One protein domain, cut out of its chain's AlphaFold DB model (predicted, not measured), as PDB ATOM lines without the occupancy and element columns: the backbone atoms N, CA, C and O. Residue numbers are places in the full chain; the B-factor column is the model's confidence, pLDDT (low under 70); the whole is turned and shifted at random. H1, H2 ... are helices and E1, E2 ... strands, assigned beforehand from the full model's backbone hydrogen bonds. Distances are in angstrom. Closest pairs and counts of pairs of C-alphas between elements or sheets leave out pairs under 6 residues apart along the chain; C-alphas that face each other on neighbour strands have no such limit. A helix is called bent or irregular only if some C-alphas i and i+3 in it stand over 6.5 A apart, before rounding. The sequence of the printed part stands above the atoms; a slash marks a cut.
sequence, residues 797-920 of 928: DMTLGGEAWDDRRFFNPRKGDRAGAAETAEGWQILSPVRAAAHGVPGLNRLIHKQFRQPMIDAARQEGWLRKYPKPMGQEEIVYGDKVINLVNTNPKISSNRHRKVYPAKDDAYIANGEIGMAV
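What this domain is: This is residues 797 to 920 of the 928 residues of the protein "Putative RNA helicase" of Acidiphilium sp. JA12-A1 (UniProt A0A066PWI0). With little regular structure, this mostly looped domain has hairpin E3-E4 near its middle, H1 packed on it, hairpin E1-E2 meeting H1's first residue, and kinked H2 along one side. The printed part has 124 residues, of which the named elements hold only 42; along the chain these are E1 E2 H1 H2 E3 E4, class mixed, both sheets antiparallel. It is compact: radius of gyration of the C-alphas 15.4 A, spans 40 by 37 by 32 A.

How they stand to each other: E1, residues 802 to 805, and E2, 808 to 811, form a hairpin; N 803 and O 810, 2.9 A, are within hydrogen-bond range. E2's and H1's (821 to 827) closest C-alphas, Phe 811 and Ala 821, are 5.2 A apart. E3, 883 to 885, and E4, 916 to 918, form a hairpin, with N 917 and O 884 within range, 2.8 A. H1's and E4's closest C-alphas, Ala 822 and Gly 917, are 5.1 A apart. H2, 841 to 861, is apart from H1 and E4. O i to N i+4 pairs within range: H1 1 of 3 (i+3: 3 of 4), H2 14 of 17.

Where its parts are: E1 begins at C-alpha 802 (-24.001, 41.313, -26.783); E4 ends at C-alpha 918 (-23.105, 31.580, -29.893). H2, 24.3 A long, is irregular: C-alphas 852 and 855 are 7.6 A apart.

The domain as a whole: The printed part has no cut. Links H1-H2, H2-E3 and E3-E4 are long. Low pLDDT: 806, 865 to 866, 894 to 896, 907 to 908.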
ATOM      1  N   ASP A 797     -28.764  42.749 -30.872       91.25
ATOM      2  CA  ASP A 797     -27.575  42.062 -30.364       91.25
ATOM      3  C   ASP A 797     -27.526  42.021 -28.827       91.25
ATOM      4  O   ASP A 797     -27.003  41.063 -28.256       91.25
ATOM      5  N   MET A 798     -28.082  43.023 -28.132       88.88
ATOM      6  CA  MET A 798     -28.190  43.001 -26.663       88.88
ATOM      7  C   MET A 798     -29.145  41.915 -26.168       88.88
ATOM      8  O   MET A 798     -28.857  41.295 -25.145       88.88
ATOM      9  N   THR A 799     -30.221  41.625 -26.905       90.50
ATOM     10  CA  THR A 799     -31.140  40.517 -26.567       90.50
ATOM     11  C   THR A 799     -30.459  39.150 -26.637       90.50
ATOM     12  O   THR A 799     -30.888  38.209 -25.979       90.50
ATOM     13  N   LEU A 800     -29.362  39.046 -27.394       90.62
ATOM     14  CA  LEU A 800     -28.518  37.854 -27.500       90.62
ATOM     15  C   LEU A 800     -27.312  37.889 -26.539       90.62
ATOM     16  O   LEU A 800     -26.394  37.076 -26.652       90.62
ATOM     17  N   GLY A 801     -27.279  38.842 -25.601       89.19
ATOM     18  CA  GLY A 801     -26.198  39.008 -24.627       89.19
ATOM     19  C   GLY A 801     -24.947  39.708 -25.165       89.19
ATOM     20  O   GLY A 801     -23.861  39.531 -24.612       89.19
ATOM     21  N   GLY A 802     -25.074  40.482 -26.244       89.50
ATOM     22  CA  GLY A 802     -24.001  41.313 -26.783       89.50
ATOM     23  C   GLY A 802     -23.731  42.554 -25.926       89.50
ATOM     24  O   GLY A 802     -24.632  43.342 -25.644       89.50
ATOM     25  N   GLU A 803     -22.469  42.768 -25.562       87.69
ATOM     26  CA  GLU A 803     -22.010  43.899 -24.749       87.69
ATOM     27  C   GLU A 803     -21.229  44.905 -25.599       87.69
ATOM     28  O   GLU A 803     -20.300  44.532 -26.319       87.69
ATOM     29  N   ALA A 804     -21.584  46.188 -25.512       83.81
ATOM     30  CA  ALA A 804     -20.899  47.242 -26.253       83.81
ATOM     31  C   ALA A 804     -19.493  47.521 -25.685       83.81
ATOM     32  O   ALA A 804     -19.321  47.690 -24.477       83.81
ATOM     33  N   TRP A 805     -18.494  47.615 -26.563       80.19
ATOM     34  CA  TRP A 805     -17.138  48.063 -26.236       80.19
ATOM     35  C   TRP A 805     -16.444  48.629 -27.480       80.19
ATOM     36  O   TRP A 805     -16.267  47.897 -28.451       80.19
ATOM     37  N   ASP A 806     -16.020  49.899 -27.440       68.00
ATOM     38  CA  ASP A 806     -15.201  50.550 -28.484       68.00
ATOM     39  C   ASP A 806     -15.743  50.322 -29.915       68.00
ATOM     40  O   ASP A 806     -15.157  49.585 -30.720       68.00
ATOM     41  N   ASP A 807     -16.941  50.873 -30.170       70.88
ATOM     42  CA  ASP A 807     -17.763  50.743 -31.390       70.88
ATOM     43  C   ASP A 807     -18.085  49.303 -31.839       70.88
ATOM     44  O   ASP A 807     -18.554  49.066 -32.955       70.88
ATOM     45  N   ARG A 808     -17.838  48.305 -30.981       76.25
ATOM     46  CA  ARG A 808     -18.037  46.876 -31.259       76.25
ATOM     47  C   ARG A 808     -18.937  46.219 -30.224       76.25
ATOM     48  O   ARG A 808     -19.260  46.800 -29.190       76.25
ATOM     49  N   ARG A 809     -19.312  44.969 -30.508       85.56
ATOM     50  CA  ARG A 809     -20.086  44.115 -29.604       85.56
ATOM     51  C   ARG A 809     -19.362  42.819 -29.285       85.56
ATOM     52  O   ARG A 809     -18.845  42.141 -30.177       85.56
ATOM     53  N   PHE A 810     -19.339  42.470 -28.008       87.12
ATOM     54  CA  PHE A 810     -18.714  41.258 -27.496       87.12
ATOM     55  C   PHE A 810     -19.766  40.299 -26.962       87.12
ATOM     56  O   PHE A 810     -20.602  40.681 -26.152       87.12
ATOM     57  N   PHE A 811     -19.701  39.047 -27.410       89.38
ATOM     58  CA  PHE A 811     -20.564  37.965 -26.942       89.38
ATOM     59  C   PHE A 811     -19.749  37.086 -25.999       89.38
ATOM     60  O   PHE A 811     -19.112  36.113 -26.404       89.38
ATOM     61  N   ASN A 812     -19.683  37.516 -24.742       87.94
ATOM     62  CA  ASN A 812     -18.772  36.953 -23.754       87.94
ATOM     63  C   ASN A 812     -19.342  35.675 -23.114       87.94
ATOM     64  O   ASN A 812     -20.557  35.558 -22.941       87.94
ATOM     65  N   PRO A 813     -18.492  34.706 -22.725       86.25
ATOM     66  CA  PRO A 813     -18.930  33.585 -21.905       86.25
ATOM     67  C   PRO A 813     -19.267  34.056 -20.484       86.25
ATOM     68  O   PRO A 813     -18.910  35.165 -20.078       86.25
ATOM     69  N   ARG A 814     -19.919  33.183 -19.709       85.75
ATOM     70  CA  ARG A 814     -20.249  33.444 -18.305       85.75
ATOM     71  C   ARG A 814     -19.008  33.877 -17.517       85.75
ATOM     72  O   ARG A 814     -17.946  33.260 -17.634       85.75
ATOM     73  N   LYS A 815     -19.155  34.901 -16.671       82.00
ATOM     74  CA  LYS A 815     -18.089  35.411 -15.795       82.00
ATOM     75  C   LYS A 815     -18.602  35.554 -14.363       82.00
ATOM     76  O   LYS A 815     -19.317  36.502 -14.048       82.00
ATOM     77  N   GLY A 816     -18.210  34.624 -13.490       83.38
ATOM     78  CA  GLY A 816     -18.748  34.545 -12.128       83.38
ATOM     79  C   GLY A 816     -20.264  34.323 -12.160       83.38
ATOM     80  O   GLY A 816     -20.739  33.385 -12.804       83.38
ATOM     81  N   ASP A 817     -21.013  35.221 -11.524       78.56
ATOM     82  CA  ASP A 817     -22.480  35.172 -11.477       78.56
ATOM     83  C   ASP A 817     -23.166  35.864 -12.665       78.56
ATOM     84  O   ASP A 817     -24.376  35.745 -12.833       78.56
ATOM     85  N   ARG A 818     -22.408  36.557 -13.527       79.81
ATOM     86  CA  ARG A 818     -22.953  37.209 -14.724       79.81
ATOM     87  C   ARG A 818     -23.124  36.193 -15.851       79.81
ATOM     88  O   ARG A 818     -22.127  35.621 -16.305       79.81
ATOM     89  N   ALA A 819     -24.365  36.019 -16.304       82.69
ATOM     90  CA  ALA A 819     -24.726  35.153 -17.424       82.69
ATOM     91  C   ALA A 819     -23.937  35.514 -18.693       82.69
ATOM     92  O   ALA A 819     -23.680  36.687 -18.972       82.69
ATOM     93  N   GLY A 820     -23.519  34.492 -19.437       86.94
ATOM     94  CA  GLY A 820     -22.848  34.669 -20.727       86.94
ATOM     95  C   GLY A 820     -23.838  34.807 -21.881       86.94
ATOM     96  O   GLY A 820     -25.002  34.450 -21.747       86.94
ATOM     97  N   ALA A 821     -23.357  35.222 -23.053       88.88
ATOM     98  CA  ALA A 821     -24.184  35.409 -24.246       88.88
ATOM     99  C   ALA A 821     -24.977  34.153 -24.651       88.88
ATOM    100  O   ALA A 821     -26.142  34.258 -25.006       88.88
ATOM    101  N   ALA A 822     -24.384  32.959 -24.542       86.12
ATOM    102  CA  ALA A 822     -25.092  31.709 -24.833       86.12
ATOM    103  C   ALA A 822     -26.256  31.438 -23.865       86.12
ATOM    104  O   ALA A 822     -27.288  30.944 -24.297       86.12
ATOM    105  N   GLU A 823     -26.109  31.797 -22.585       86.62
ATOM    106  CA  GLU A 823     -27.184  31.680 -21.590       86.62
ATOM    107  C   GLU A 823     -28.261  32.747 -21.840       86.62
ATOM    108  O   GLU A 823     -29.448  32.436 -21.854       86.62
ATOM    109  N   THR A 824     -27.856  33.992 -22.115       88.38
ATOM    110  CA  THR A 824     -28.778  35.097 -22.416       88.38
ATOM    111  C   THR A 824     -29.590  34.839 -23.685       88.38
ATOM    112  O   THR A 824     -30.789  35.102 -23.708       88.38
ATOM    113  N   ALA A 825     -28.974  34.276 -24.726       88.56
ATOM    114  CA  ALA A 825     -29.640  33.965 -25.987       88.56
ATOM    115  C   ALA A 825     -30.739  32.892 -25.855       88.56
ATOM    116  O   ALA A 825     -31.584  32.785 -26.745       88.56
ATOM    117  N   GLU A 826     -30.767  32.105 -24.770       87.50
ATOM    118  CA  GLU A 826     -31.890  31.205 -24.465       87.50
ATOM    119  C   GLU A 826     -33.126  31.941 -23.917       87.50
ATOM    120  O   GLU A 826     -34.191  31.335 -23.822       87.50
ATOM    121  N   GLY A 827     -33.019  33.237 -23.600       87.25
ATOM    122  CA  GLY A 827     -34.099  34.042 -23.022       87.25
ATOM    123  C   GLY A 827     -35.330  34.211 -23.918       87.25
ATOM    124  O   GLY A 827     -36.405  34.526 -23.417       87.25
ATOM    125  N   TRP A 828     -35.202  33.965 -25.223       90.50
ATOM    126  CA  TRP A 828     -36.322  33.923 -26.162       90.50
ATOM    127  C   TRP A 828     -36.055  32.929 -27.296       90.50
ATOM    128  O   TRP A 828     -34.908  32.572 -27.585       90.50
ATOM    129  N   GLN A 829     -37.119  32.459 -27.948       92.31
ATOM    130  CA  GLN A 829     -37.028  31.510 -29.053       92.31
ATOM    131  C   GLN A 829     -38.187  31.687 -30.032       92.31
ATOM    132  O   GLN A 829     -39.312  31.943 -29.621       92.31
ATOM    133  N   ILE A 830     -37.908  31.483 -31.320       93.19
ATOM    134  CA  ILE A 830     -38.930  31.314 -32.356       93.19
ATOM    135  C   ILE A 830     -39.030  29.821 -32.664       93.19
ATOM    136  O   ILE A 830     -38.013  29.164 -32.905       93.19
ATOM    137  N   LEU A 831     -40.245  29.282 -32.637       93.00
ATOM    138  CA  LEU A 831     -40.540  27.895 -32.982       93.00
ATOM    139  C   LEU A 831     -41.454  27.875 -34.205       93.00
ATOM    140  O   LEU A 831     -42.356  28.702 -34.315       93.00
ATOM    141  N   SER A 832     -41.222  26.928 -35.109       91.56
ATOM    142  CA  SER A 832     -42.100  26.667 -36.247       91.56
ATOM    143  C   SER A 832     -42.379  25.166 -36.323       91.56
ATOM    144  O   SER A 832     -41.440  24.381 -36.147       91.56
ATOM    145  N   PRO A 833     -43.638  24.751 -36.559       87.06
ATOM    146  CA  PRO A 833     -43.988  23.341 -36.716       87.06
ATOM    147  C   PRO A 833     -43.492  22.752 -38.046       87.06
ATOM    148  O   PRO A 833     -43.517  21.538 -38.216       87.06
ATOM    149  N   VAL A 834     -43.035  23.598 -38.977       84.19
ATOM    150  CA  VAL A 834     -42.667  23.241 -40.352       84.19
ATOM    151  C   VAL A 834     -41.260  23.734 -40.699       84.19
ATOM    152  O   VAL A 834     -40.744  24.691 -40.107       84.19
ATOM    153  N   ARG A 835     -40.590  23.084 -41.656       79.56
ATOM    154  CA  ARG A 835     -39.272  23.524 -42.147       79.56
ATOM    155  C   ARG A 835     -39.385  24.295 -43.458       79.56
ATOM    156  O   ARG A 835     -38.624  25.233 -43.660       79.56
ATOM    157  N   ALA A 836     -40.292  23.931 -44.345       73.88
ATOM    158  CA  ALA A 836     -40.534  24.585 -45.621       73.88
ATOM    159  C   ALA A 836     -41.492  25.787 -45.482       73.88
ATOM    160  O   ALA A 836     -41.914  26.156 -44.389       73.88
ATOM    161  N   ALA A 837     -41.802  26.442 -46.604       75.50
ATOM    162  CA  ALA A 837     -42.555  27.697 -46.689       75.50
ATOM    163  C   ALA A 837     -41.881  28.930 -46.039       75.50
ATOM    164  O   ALA A 837     -40.778  28.889 -45.493       75.50
ATOM    165  N   ALA A 838     -42.537  30.090 -46.158       77.62
ATOM    166  CA  ALA A 838     -42.017  31.363 -45.648       77.62
ATOM    167  C   ALA A 838     -41.976  31.438 -44.112       77.62
ATOM    168  O   ALA A 838     -41.125  32.134 -43.565       77.62
ATOM    169  N   HIS A 839     -42.867  30.706 -43.437       86.00
ATOM    170  CA  HIS A 839     -42.942  30.594 -41.980       86.00
ATOM    171  C   HIS A 839     -42.211  29.347 -41.439       86.00
ATOM    172  O   HIS A 839     -42.304  29.040 -40.252       86.00
ATOM    173  N   GLY A 840     -41.476  28.623 -42.289       87.00
ATOM    174  CA  GLY A 840     -40.614  27.517 -41.880       87.00
ATOM    175  C   GLY A 840     -39.259  27.969 -41.346       87.00
ATOM    176  O   GLY A 840     -38.825  29.103 -41.559       87.00
ATOM    177  N   VAL A 841     -38.559  27.060 -40.667       89.00
ATOM    178  CA  VAL A 841     -37.323  27.357 -39.917       89.00
ATOM    179  C   VAL A 841     -36.247  28.120 -40.733       89.00
ATOM    180  O   VAL A 841     -35.880  29.220 -40.314       89.00
ATOM    181  N   PRO A 842     -35.743  27.646 -41.896       85.75
ATOM    182  CA  PRO A 842     -34.842  28.424 -42.756       85.75
ATOM    183  C   PRO A 842     -35.407  29.770 -43.229       85.75
ATOM    184  O   PRO A 842     -34.661  30.743 -43.327       85.75
ATOM    185  N   GLY A 843     -36.705  29.840 -43.545       85.25
ATOM    186  CA  GLY A 843     -37.356  31.071 -44.003       85.25
ATOM    187  C   GLY A 843     -37.317  32.160 -42.932       85.25
ATOM    188  O   GLY A 843     -36.861  33.275 -43.198       85.25
ATOM    189  N   LEU A 844     -37.696  31.794 -41.707       91.69
ATOM    190  CA  LEU A 844     -37.654  32.664 -40.535       91.69
ATOM    191  C   LEU A 844     -36.219  33.048 -40.160       91.69
ATOM    192  O   LEU A 844     -35.942  34.226 -39.948       91.69
ATOM    193  N   ASN A 845     -35.276  32.101 -40.163       92.19
ATOM    194  CA  ASN A 845     -33.866  32.405 -39.892       92.19
ATOM    195  C   ASN A 845     -33.312  33.441 -40.880       92.19
ATOM    196  O   ASN A 845     -32.697  34.421 -40.461       92.19
ATOM    197  N   ARG A 846     -33.583  33.278 -42.182       89.75
ATOM    198  CA  ARG A 846     -33.161  34.238 -43.218       89.75
ATOM    199  C   ARG A 846     -33.823  35.600 -43.063       89.75
ATOM    200  O   ARG A 846     -33.181  36.601 -43.367       89.75
ATOM    201  N   LEU A 847     -35.080  35.656 -42.625       91.88
ATOM    202  CA  LEU A 847     -35.758  36.917 -42.322       91.88
ATOM    203  C   LEU A 847     -35.025  37.673 -41.207       91.88
ATOM    204  O   LEU A 847     -34.639  38.821 -41.413       91.88
ATOM    205  N   ILE A 848     -34.763  37.013 -40.074       92.69
ATOM    206  CA  ILE A 848     -34.037  37.610 -38.941       92.69
ATOM    207  C   ILE A 848     -32.624  38.036 -39.352       92.69
ATOM    208  O   ILE A 848     -32.174  39.126 -38.999       92.69
ATOM    209  N   HIS A 849     -31.932  37.214 -40.143       92.19
ATOM    210  CA  HIS A 849     -30.607  37.538 -40.673       92.19
ATOM    211  C   HIS A 849     -30.618  38.776 -41.566       92.19
ATOM    212  O   HIS A 849     -29.825  39.691 -41.348       92.19
ATOM    213  N   LYS A 850     -31.534  38.840 -42.538       91.19
ATOM    214  CA  LYS A 850     -31.669  40.002 -43.426       91.19
ATOM    215  C   LYS A 850     -32.015  41.272 -42.656       91.19
ATOM    216  O   LYS A 850     -31.479  42.322 -42.988       91.19
ATOM    217  N   GLN A 851     -32.869  41.167 -41.639       93.50
ATOM    218  CA  GLN A 851     -33.301  42.322 -40.859       93.50
ATOM    219  C   GLN A 851     -32.195  42.839 -39.930       93.50
ATOM    220  O   GLN A 851     -31.856  44.017 -39.970       93.50
ATOM    221  N   PHE A 852     -31.601  41.965 -39.111       93.50
ATOM    222  CA  PHE A 852     -30.734  42.396 -38.006       93.50
ATOM    223  C   PHE A 852     -29.249  42.079 -38.199       93.50
ATOM    224  O   PHE A 852     -28.408  42.624 -37.490       93.50
ATOM    225  N   ARG A 853     -28.883  41.194 -39.131       92.56
ATOM    226  CA  ARG A 853     -27.500  40.690 -39.268       92.56
ATOM    227  C   ARG A 853     -26.839  41.076 -40.590       92.56
ATOM    228  O   ARG A 853     -25.617  40.972 -40.693       92.56
ATOM    229  N   GLN A 854     -27.589  41.612 -41.555       92.81
ATOM    230  CA  GLN A 854     -27.071  42.033 -42.862       92.81
ATOM    231  C   GLN A 854     -25.849  42.969 -42.773       92.81
ATOM    232  O   GLN A 854     -24.858  42.678 -43.444       92.81
ATOM    233  N   PRO A 855     -25.807  43.999 -41.897       90.56
ATOM    234  CA  PRO A 855     -24.611  44.840 -41.775       90.56
ATOM    235  C   PRO A 855     -23.362  44.066 -41.328       90.56
ATOM    236  O   PRO A 855     -22.252  44.351 -41.780       90.56
ATOM    237  N   MET A 856     -23.527  43.058 -40.463       89.12
ATOM    238  CA  MET A 856     -22.436  42.179 -40.032       89.12
ATOM    239  C   MET A 856     -21.997  41.246 -41.164       89.12
ATOM    240  O   MET A 856     -20.799  41.048 -41.360       89.12
ATOM    241  N   ILE A 857     -22.945  40.710 -41.937       90.62
ATOM    242  CA  ILE A 857     -22.672  39.893 -43.129       90.62
ATOM    243  C   ILE A 857     -21.866  40.698 -44.152       90.62
ATOM    244  O   ILE A 857     -20.832  40.227 -44.631       90.62
ATOM    245  N   ASP A 858     -22.269  41.933 -44.435       91.00
ATOM    246  CA  ASP A 858     -21.570  42.808 -45.379       91.00
ATOM    247  C   ASP A 858     -20.168  43.174 -44.871       91.00
ATOM    248  O   ASP A 858     -19.190  43.095 -45.621       91.00
ATOM    249  N   ALA A 859     -20.025  43.474 -43.574       87.12
ATOM    250  CA  ALA A 859     -18.724  43.714 -42.949       87.12
ATOM    251  C   ALA A 859     -17.809  42.473 -42.978       87.12
ATOM    252  O   ALA A 859     -16.595  42.594 -43.158       87.12
ATOM    253  N   ALA A 860     -18.374  41.274 -42.824       87.44
ATOM    254  CA  ALA A 860     -17.667  39.996 -42.895       87.44
ATOM    255  C   ALA A 860     -17.268  39.602 -44.332       87.44
ATOM    256  O   ALA A 860     -16.292  38.866 -44.528       87.44
ATOM    257  N   ARG A 861     -17.995  40.104 -45.338       87.31
ATOM    258  CA  ARG A 861     -17.709  39.916 -46.771       87.31
ATOM    259  C   ARG A 861     -16.631  40.852 -47.313       87.31
ATOM    260  O   ARG A 861     -16.101  40.564 -48.385       87.31
ATOM    261  N   GLN A 862     -16.272  41.921 -46.595       84.19
ATOM    262  CA  GLN A 862     -15.171  42.800 -47.001       84.19
ATOM    263  C   GLN A 862     -13.883  42.004 -47.255       84.19
ATOM    264  O   GLN A 862     -13.593  41.005 -46.591       84.19
ATOM    265  N   GLU A 863     -13.096  42.445 -48.233       75.12
ATOM    266  CA  GLU A 863     -11.851  41.783 -48.617       75.12
ATOM    267  C   GLU A 863     -10.608  42.512 -48.092       75.12
ATOM    268  O   GLU A 863     -10.638  43.688 -47.735       75.12
ATOM    269  N   GLY A 864      -9.483  41.794 -48.055       70.12
ATOM    270  CA  GLY A 864      -8.186  42.358 -47.685       70.12
ATOM    271  C   GLY A 864      -8.071  42.765 -46.212       70.12
ATOM    272  O   GLY A 864      -8.705  42.187 -45.329       70.12
ATOM    273  N   TRP A 865      -7.220  43.758 -45.955       68.44
ATOM    274  CA  TRP A 865      -6.869  44.265 -44.621       68.44
ATOM    275  C   TRP A 865      -8.009  45.021 -43.917       68.44
ATOM    276  O   TRP A 865      -7.924  45.291 -42.721       68.44
ATOM    277  N   LEU A 866      -9.082  45.347 -44.646       69.00
ATOM    278  CA  LEU A 866     -10.277  46.003 -44.112       69.00
ATOM    279  C   LEU A 866     -11.212  45.024 -43.387       69.00
ATOM    280  O   LEU A 866     -12.013  45.442 -42.549       69.00
ATOM    281  N   ARG A 867     -11.090  43.718 -43.655       77.69
ATOM    282  CA  ARG A 867     -11.947  42.691 -43.062       77.69
ATOM    283  C   ARG A 867     -11.625  42.478 -41.581       77.69
ATOM    284  O   ARG A 867     -10.629  41.847 -41.233       77.69
ATOM    285  N   LYS A 868     -12.519  42.940 -40.707       77.38
ATOM    286  CA  LYS A 868     -12.394  42.802 -39.243       77.38
ATOM    287  C   LYS A 868     -12.941  41.477 -38.702       77.38
ATOM    288  O   LYS A 868     -12.443  40.981 -37.690       77.38
ATOM    289  N   TYR A 869     -13.939  40.909 -39.380       83.19
ATOM    290  CA  TYR A 869     -14.681  39.724 -38.945       83.19
ATOM    291  C   TYR A 869     -14.335  38.485 -39.789       83.19
ATOM    292  O   TYR A 869     -13.930  38.618 -40.948       83.19
ATOM    293  N   PRO A 870     -14.470  37.261 -39.246       82.69
ATOM    294  CA  PRO A 870     -14.423  36.039 -40.048       82.69
ATOM    295  C   PRO A 870     -15.475  36.052 -41.167       82.69
ATOM    296  O   PRO A 870     -16.521  36.674 -41.010       82.69
ATOM    297  N   LYS A 871     -15.214  35.355 -42.285       84.44
ATOM    298  CA  LYS A 871     -16.207  35.216 -43.366       84.44
ATOM    299  C   LYS A 871     -17.461  34.486 -42.855       84.44
ATOM    300  O   LYS A 871     -17.297  33.596 -42.017       84.44
ATOM    301  N   PRO A 872     -18.654  34.788 -43.403       88.44
ATOM    302  CA  PRO A 872     -19.861  34.019 -43.112       88.44
ATOM    303  C   PRO A 872     -19.654  32.520 -43.381       88.44
ATOM    304  O   PRO A 872     -18.988  32.147 -44.353       88.44
ATOM    305  N   MET A 873     -20.197  31.663 -42.517       84.75
ATOM    306  CA  MET A 873     -20.024  30.210 -42.567       84.75
ATOM    307  C   MET A 873     -21.286  29.504 -43.078       84.75
ATOM    308  O   MET A 873     -22.375  29.674 -42.534       84.75
ATOM    309  N   GLY A 874     -21.112  28.618 -44.063       81.44
ATOM    310  CA  GLY A 874     -22.190  27.781 -44.597       81.44
ATOM    311  C   GLY A 874     -23.203  28.543 -45.460       81.44
ATOM    312  O   GLY A 874     -23.025  29.718 -45.762       81.44
ATOM    313  N   GLN A 875     -24.263  27.847 -45.884       76.75
ATOM    314  CA  GLN A 875     -25.336  28.425 -46.714       76.75
ATOM    315  C   GLN A 875     -26.262  29.366 -45.933       76.75
ATOM    316  O   GLN A 875     -26.899  30.223 -46.531       76.75
ATOM    317  N   GLU A 876     -26.300  29.216 -44.608       83.38
ATOM    318  CA  GLU A 876     -27.066  30.074 -43.697       83.38
ATOM    319  C   GLU A 876     -26.290  31.337 -43.288       83.38
ATOM    320  O   GLU A 876     -26.730  32.065 -42.412       83.38
ATOM    321  N   GLU A 877     -25.120  31.579 -43.892       89.25
ATOM    322  CA  GLU A 877     -24.321  32.800 -43.719       89.25
ATOM    323  C   GLU A 877     -23.983  33.142 -42.260       89.25
ATOM    324  O   GLU A 877     -23.939  34.310 -41.884       89.25
ATOM    325  N   ILE A 878     -23.696  32.130 -41.435       91.00
ATOM    326  CA  ILE A 878     -23.471  32.303 -39.992       91.00
ATOM    327  C   ILE A 878     -22.285  33.245 -39.750       91.00
ATOM    328  O   ILE A 878     -21.163  32.966 -40.188       91.00
ATOM    329  N   VAL A 879     -22.510  34.332 -39.015       91.19
ATOM    330  CA  VAL A 879     -21.514  35.359 -38.678       91.19
ATOM    331  C   VAL A 879     -21.274  35.472 -37.171       91.19
ATOM    332  O   VAL A 879     -21.974  34.899 -36.340       91.19
ATOM    333  N   TYR A 880     -20.226  36.213 -36.802       90.06
ATOM    334  CA  TYR A 880     -19.885  36.488 -35.408       90.06
ATOM    335  C   TYR A 880     -21.061  37.128 -34.654       90.06
ATOM    336  O   TYR A 880     -21.552  38.181 -35.060       90.06
ATOM    337  N   GLY A 881     -21.459  36.531 -33.531       90.00
ATOM    338  CA  GLY A 881     -22.589  36.963 -32.708       90.00
ATOM    339  C   GLY A 881     -23.914  36.282 -33.035       90.00
ATOM    340  O   GLY A 881     -24.928  36.645 -32.452       90.00
ATOM    341  N   ASP A 882     -23.933  35.307 -33.945       92.81
ATOM    342  CA  ASP A 882     -25.154  34.561 -34.241       92.81
ATOM    343  C   ASP A 882     -25.467  33.520 -33.168       92.81
ATOM    344  O   ASP A 882     -24.588  32.778 -32.718       92.81
ATOM    345  N   LYS A 883     -26.752  33.421 -32.826       92.56
ATOM    346  CA  LYS A 883     -27.318  32.289 -32.092       92.56
ATOM    347  C   LYS A 883     -27.342  31.068 -33.013       92.56
ATOM    348  O   LYS A 883     -27.909  31.119 -34.101       92.56
ATOM    349  N   VAL A 884     -26.737  29.967 -32.578       91.56
ATOM    350  CA  VAL A 884     -26.628  28.721 -33.351       91.56
ATOM    351  C   VAL A 884     -27.142  27.533 -32.549       91.56
ATOM    352  O   VAL A 884     -27.124  27.549 -31.322       91.56
ATOM    353  N   ILE A 885     -27.576  26.483 -33.246       88.88
ATOM    354  CA  ILE A 885     -27.990  25.213 -32.646       88.88
ATOM    355  C   ILE A 885     -27.155  24.072 -33.222       88.88
ATOM    356  O   ILE A 885     -26.927  23.993 -34.431       88.88
ATOM    357  N   ASN A 886     -26.676  23.183 -32.358       85.69
ATOM    358  CA  ASN A 886     -25.942  22.003 -32.789       85.69
ATOM    359  C   ASN A 886     -26.917  20.893 -33.209       85.69
ATOM    360  O   ASN A 886     -27.775  20.506 -32.426       85.69
ATOM    361  N   LEU A 887     -26.782  20.361 -34.425       82.69
ATOM    362  CA  LEU A 887     -27.751  19.412 -35.006       82.69
ATOM    363  C   LEU A 887     -27.358  17.933 -34.862       82.69
ATOM    364  O   LEU A 887     -28.118  17.048 -35.240       82.69
ATOM    365  N   VAL A 888     -26.158  17.649 -34.351       76.06
ATOM    366  CA  VAL A 888     -25.638  16.282 -34.184       76.06
ATOM    367  C   VAL A 888     -24.798  16.191 -32.920       76.06
ATOM    368  O   VAL A 888     -24.055  17.118 -32.601       76.06
ATOM    369  N   ASN A 889     -24.859  15.067 -32.210       72.44
ATOM    370  CA  ASN A 889     -23.997  14.845 -31.049       72.44
ATOM    371  C   ASN A 889     -22.524  14.966 -31.469       72.44
ATOM    372  O   ASN A 889     -22.041  14.214 -32.314       72.44
ATOM    373  N   THR A 890     -21.818  15.940 -30.905       74.12
ATOM    374  CA  THR A 890     -20.462  16.302 -31.320       74.12
ATOM    375  C   THR A 890     -19.506  16.062 -30.162       74.12
ATOM    376  O   THR A 890     -19.677  16.614 -29.081       74.12
ATOM    377  N   ASN A 891     -18.459  15.269 -30.396       76.06
ATOM    378  CA  ASN A 891     -17.335  15.135 -29.471       76.06
ATOM    379  C   ASN A 891     -16.054  15.639 -30.154       76.06
ATOM    380  O   ASN A 891     -15.505  14.916 -30.989       76.06
ATOM    381  N   PRO A 892     -15.545  16.834 -29.799       74.56
ATOM    382  CA  PRO A 892     -14.363  17.434 -30.423       74.56
ATOM    383  C   PRO A 892     -13.062  16.635 -30.250       74.56
ATOM    384  O   PRO A 892     -12.073  16.935 -30.918       74.56
ATOM    385  N   LYS A 893     -13.037  15.618 -29.372       72.38
ATOM    386  CA  LYS A 893     -11.907  14.680 -29.239       72.38
ATOM    387  C   LYS A 893     -11.839  13.683 -30.405       72.38
ATOM    388  O   LYS A 893     -10.771  13.139 -30.669       72.38
ATOM    389  N   ILE A 894     -12.948  13.460 -31.119       69.94
ATOM    390  CA  ILE A 894     -13.003  12.607 -32.315       69.94
ATOM    391  C   ILE A 894     -12.447  13.385 -33.513       69.94
ATOM    392  O   ILE A 894     -12.818  14.539 -33.732       69.94
ATOM    393  N   SER A 895     -11.585  12.745 -34.310       65.44
ATOM    394  CA  SER A 895     -10.884  13.367 -35.448       65.44
ATOM    395  C   SER A 895     -11.821  14.121 -36.405       65.44
ATOM    396  O   SER A 895     -11.579  15.292 -36.705       65.44
ATOM    397  N   SER A 896     -12.940  13.502 -36.798       61.31
ATOM    398  CA  SER A 896     -13.947  14.099 -37.689       61.31
ATOM    399  C   SER A 896     -14.601  15.362 -37.114       61.31
ATOM    400  O   SER A 896     -14.973  16.258 -37.865       61.31
ATOM    401  N   ASN A 897     -14.671  15.492 -35.787       71.44
ATOM    402  CA  ASN A 897     -15.299  16.610 -35.078       71.44
ATOM    403  C   ASN A 897     -14.297  17.651 -34.560       71.44
ATOM    404  O   ASN A 897     -14.704  18.656 -33.980       71.44
ATOM    405  N   ARG A 898     -12.990  17.460 -34.772       71.50
ATOM    406  CA  ARG A 898     -11.932  18.298 -34.177       71.50
ATOM    407  C   ARG A 898     -12.000  19.776 -34.584       71.50
ATOM    408  O   ARG A 898     -11.469  20.644 -33.890       71.50
ATOM    409  N   HIS A 899     -12.649  20.068 -35.710       70.81
ATOM    410  CA  HIS A 899     -12.889  21.426 -36.195       70.81
ATOM    411  C   HIS A 899     -14.001  22.158 -35.418       70.81
ATOM    412  O   HIS A 899     -14.023  23.387 -35.408       70.81
ATOM    413  N   ARG A 900     -14.886  21.432 -34.723       75.62
ATOM    414  CA  ARG A 900     -15.986  21.977 -33.914       75.62
ATOM    415  C   ARG A 900     -15.509  22.261 -32.493       75.62
ATOM    416  O   ARG A 900     -15.703  21.465 -31.581       75.62
ATOM    417  N   LYS A 901     -14.805  23.376 -32.314       76.81
ATOM    418  CA  LYS A 901     -14.241  23.773 -31.016       76.81
ATOM    419  C   LYS A 901     -15.295  24.451 -30.138       76.81
ATOM    420  O   LYS A 901     -16.093  25.238 -30.633       76.81
ATOM    421  N   VAL A 902     -15.237  24.192 -28.833       81.56
ATOM    422  CA  VAL A 902     -16.049  24.878 -27.813       81.56
ATOM    423  C   VAL A 902     -15.210  25.970 -27.153       81.56
ATOM    424  O   VAL A 902     -14.018  25.771 -26.904       81.56
ATOM    425  N   TYR A 903     -15.828  27.115 -26.865       79.44
ATOM    426  CA  TYR A 903     -15.228  28.192 -26.083       79.44
ATOM    427  C   TYR A 903     -16.133  28.570 -24.894       79.44
ATOM    428  O   TYR A 903     -17.339  28.717 -25.092       79.44
ATOM    429  N   PRO A 904     -15.581  28.764 -23.678       80.31
ATOM    430  CA  PRO A 904     -14.203  28.460 -23.281       80.31
ATOM    431  C   PRO A 904     -13.907  26.957 -23.391       80.31
ATOM    432  O   PRO A 904     -14.826  26.141 -23.453       80.31
ATOM    433  N   ALA A 905     -12.625  26.592 -23.455       79.06
ATOM    434  CA  ALA A 905     -12.240  25.184 -23.483       79.06
ATOM    435  C   ALA A 905     -12.738  24.481 -22.208       79.06
ATOM    436  O   ALA A 905     -12.590  25.014 -21.109       79.06
ATOM    437  N   LYS A 906     -13.334  23.297 -22.371       70.88
ATOM    438  CA  LYS A 906     -13.839  22.447 -21.286       70.88
ATOM    439  C   LYS A 906     -13.135  21.090 -21.331       70.88
ATOM    440  O   LYS A 906     -12.821  20.607 -22.421       70.88
ATOM    441  N   ASP A 907     -12.941  20.462 -20.171       67.06
ATOM    442  CA  ASP A 907     -12.344  19.116 -20.064       67.06
ATOM    443  C   ASP A 907     -13.216  18.040 -20.740       67.06
ATOM    444  O   ASP A 907     -12.711  17.112 -21.391       67.06
ATOM    445  N   ASP A 908     -14.538  18.213 -20.643       67.44
ATOM    446  CA  ASP A 908     -15.536  17.527 -21.457       67.44
ATOM    447  C   ASP A 908     -16.167  18.522 -22.440       67.44
ATOM    448  O   ASP A 908     -16.968  19.380 -22.071       67.44
ATOM    449  N   ALA A 909     -15.736  18.440 -23.699       73.00
ATOM    450  CA  ALA A 909     -16.179  19.322 -24.775       73.00
ATOM    451  C   ALA A 909     -17.347  18.728 -25.583       73.00
ATOM    452  O   ALA A 909     -17.595  19.178 -26.701       73.00
ATOM    453  N   TYR A 910     -18.023  17.695 -25.068       77.12
ATOM    454  CA  TYR A 910     -19.205  17.131 -25.709       77.12
ATOM    455  C   TYR A 910     -20.302  18.190 -25.886       77.12
ATOM    456  O   TYR A 910     -20.629  18.908 -24.943       77.12
ATOM    457  N   ILE A 911     -20.880  18.254 -27.086       77.88
ATOM    458  CA  ILE A 911     -21.999  19.134 -27.435       77.88
ATOM    459  C   ILE A 911     -23.171  18.251 -27.853       77.88
ATOM    460  O   ILE A 911     -23.058  17.451 -28.794       77.88
ATOM    461  N   ALA A 912     -24.300  18.381 -27.166       74.81
ATOM    462  CA  ALA A 912     -25.491  17.600 -27.474       74.81
ATOM    463  C   ALA A 912     -26.177  18.106 -28.752       74.81
ATOM    464  O   ALA A 912     -26.132  19.294 -29.076       74.81
ATOM    465  N   ASN A 913     -26.856  17.212 -29.475       80.00
ATOM    466  CA  ASN A 913     -27.861  17.631 -30.450       80.00
ATOM    467  C   ASN A 913     -28.952  18.464 -29.740       80.00
ATOM    468  O   ASN A 913     -29.434  18.075 -28.673       80.00
ATOM    469  N   GLY A 914     -29.312  19.605 -30.322       80.00
ATOM    470  CA  GLY A 914     -30.269  20.578 -29.800       80.00
ATOM    471  C   GLY A 914     -29.681  21.624 -28.845       80.00
ATOM    472  O   GLY A 914     -30.425  22.469 -28.347       80.00
ATOM    473  N   GLU A 915     -28.377  21.582 -28.556       84.06
ATOM    474  CA  GLU A 915     -27.719  22.565 -27.688       84.06
ATOM    475  C   GLU A 915     -27.568  23.914 -28.408       84.06
ATOM    476  O   GLU A 915     -27.125  23.964 -29.560       84.06
ATOM    477  N   ILE A 916     -27.961  24.998 -27.729       87.69
ATOM    478  CA  ILE A 916     -27.863  26.373 -28.231       87.69
ATOM    479  C   ILE A 916     -26.491  26.935 -27.855       87.69
ATOM    480  O   ILE A 916     -25.992  26.736 -26.750       87.69
ATOM    481  N   GLY A 917     -25.875  27.658 -28.784       89.31
ATOM    482  CA  GLY A 917     -24.613  28.346 -28.571       89.31
ATOM    483  C   GLY A 917     -24.551  29.672 -29.312       89.31
ATOM    484  O   GLY A 917     -25.486  30.067 -30.005       89.31
ATOM    485  N   MET A 918     -23.407  30.342 -29.179       91.25
ATOM    486  CA  MET A 918     -23.105  31.580 -29.893       91.25
ATOM    487  C   MET A 918     -21.900  31.378 -30.803       91.25
ATOM    488  O   MET A 918     -20.863  30.866 -30.372       91.25
ATOM    489  N   ALA A 919     -22.019  31.809 -32.055       90.25
ATOM    490  CA  ALA A 919     -20.907  31.866 -32.990       90.25
ATOM    491  C   ALA A 919     -19.933  32.971 -32.555       90.25
ATOM    492  O   ALA A 919     -20.200  34.162 -32.701       90.25
ATOM    493  N   VAL A 920     -18.779  32.575 -32.023       84.88
ATOM    494  CA  VAL A 920     -17.713  33.485 -31.575       84.88
ATOM    495  C   VAL A 920     -16.420  33.224 -32.349       84.88
ATOM    496  O   VAL A 920     -16.226  32.154 -32.924       84.88
TER     497      VAL A 920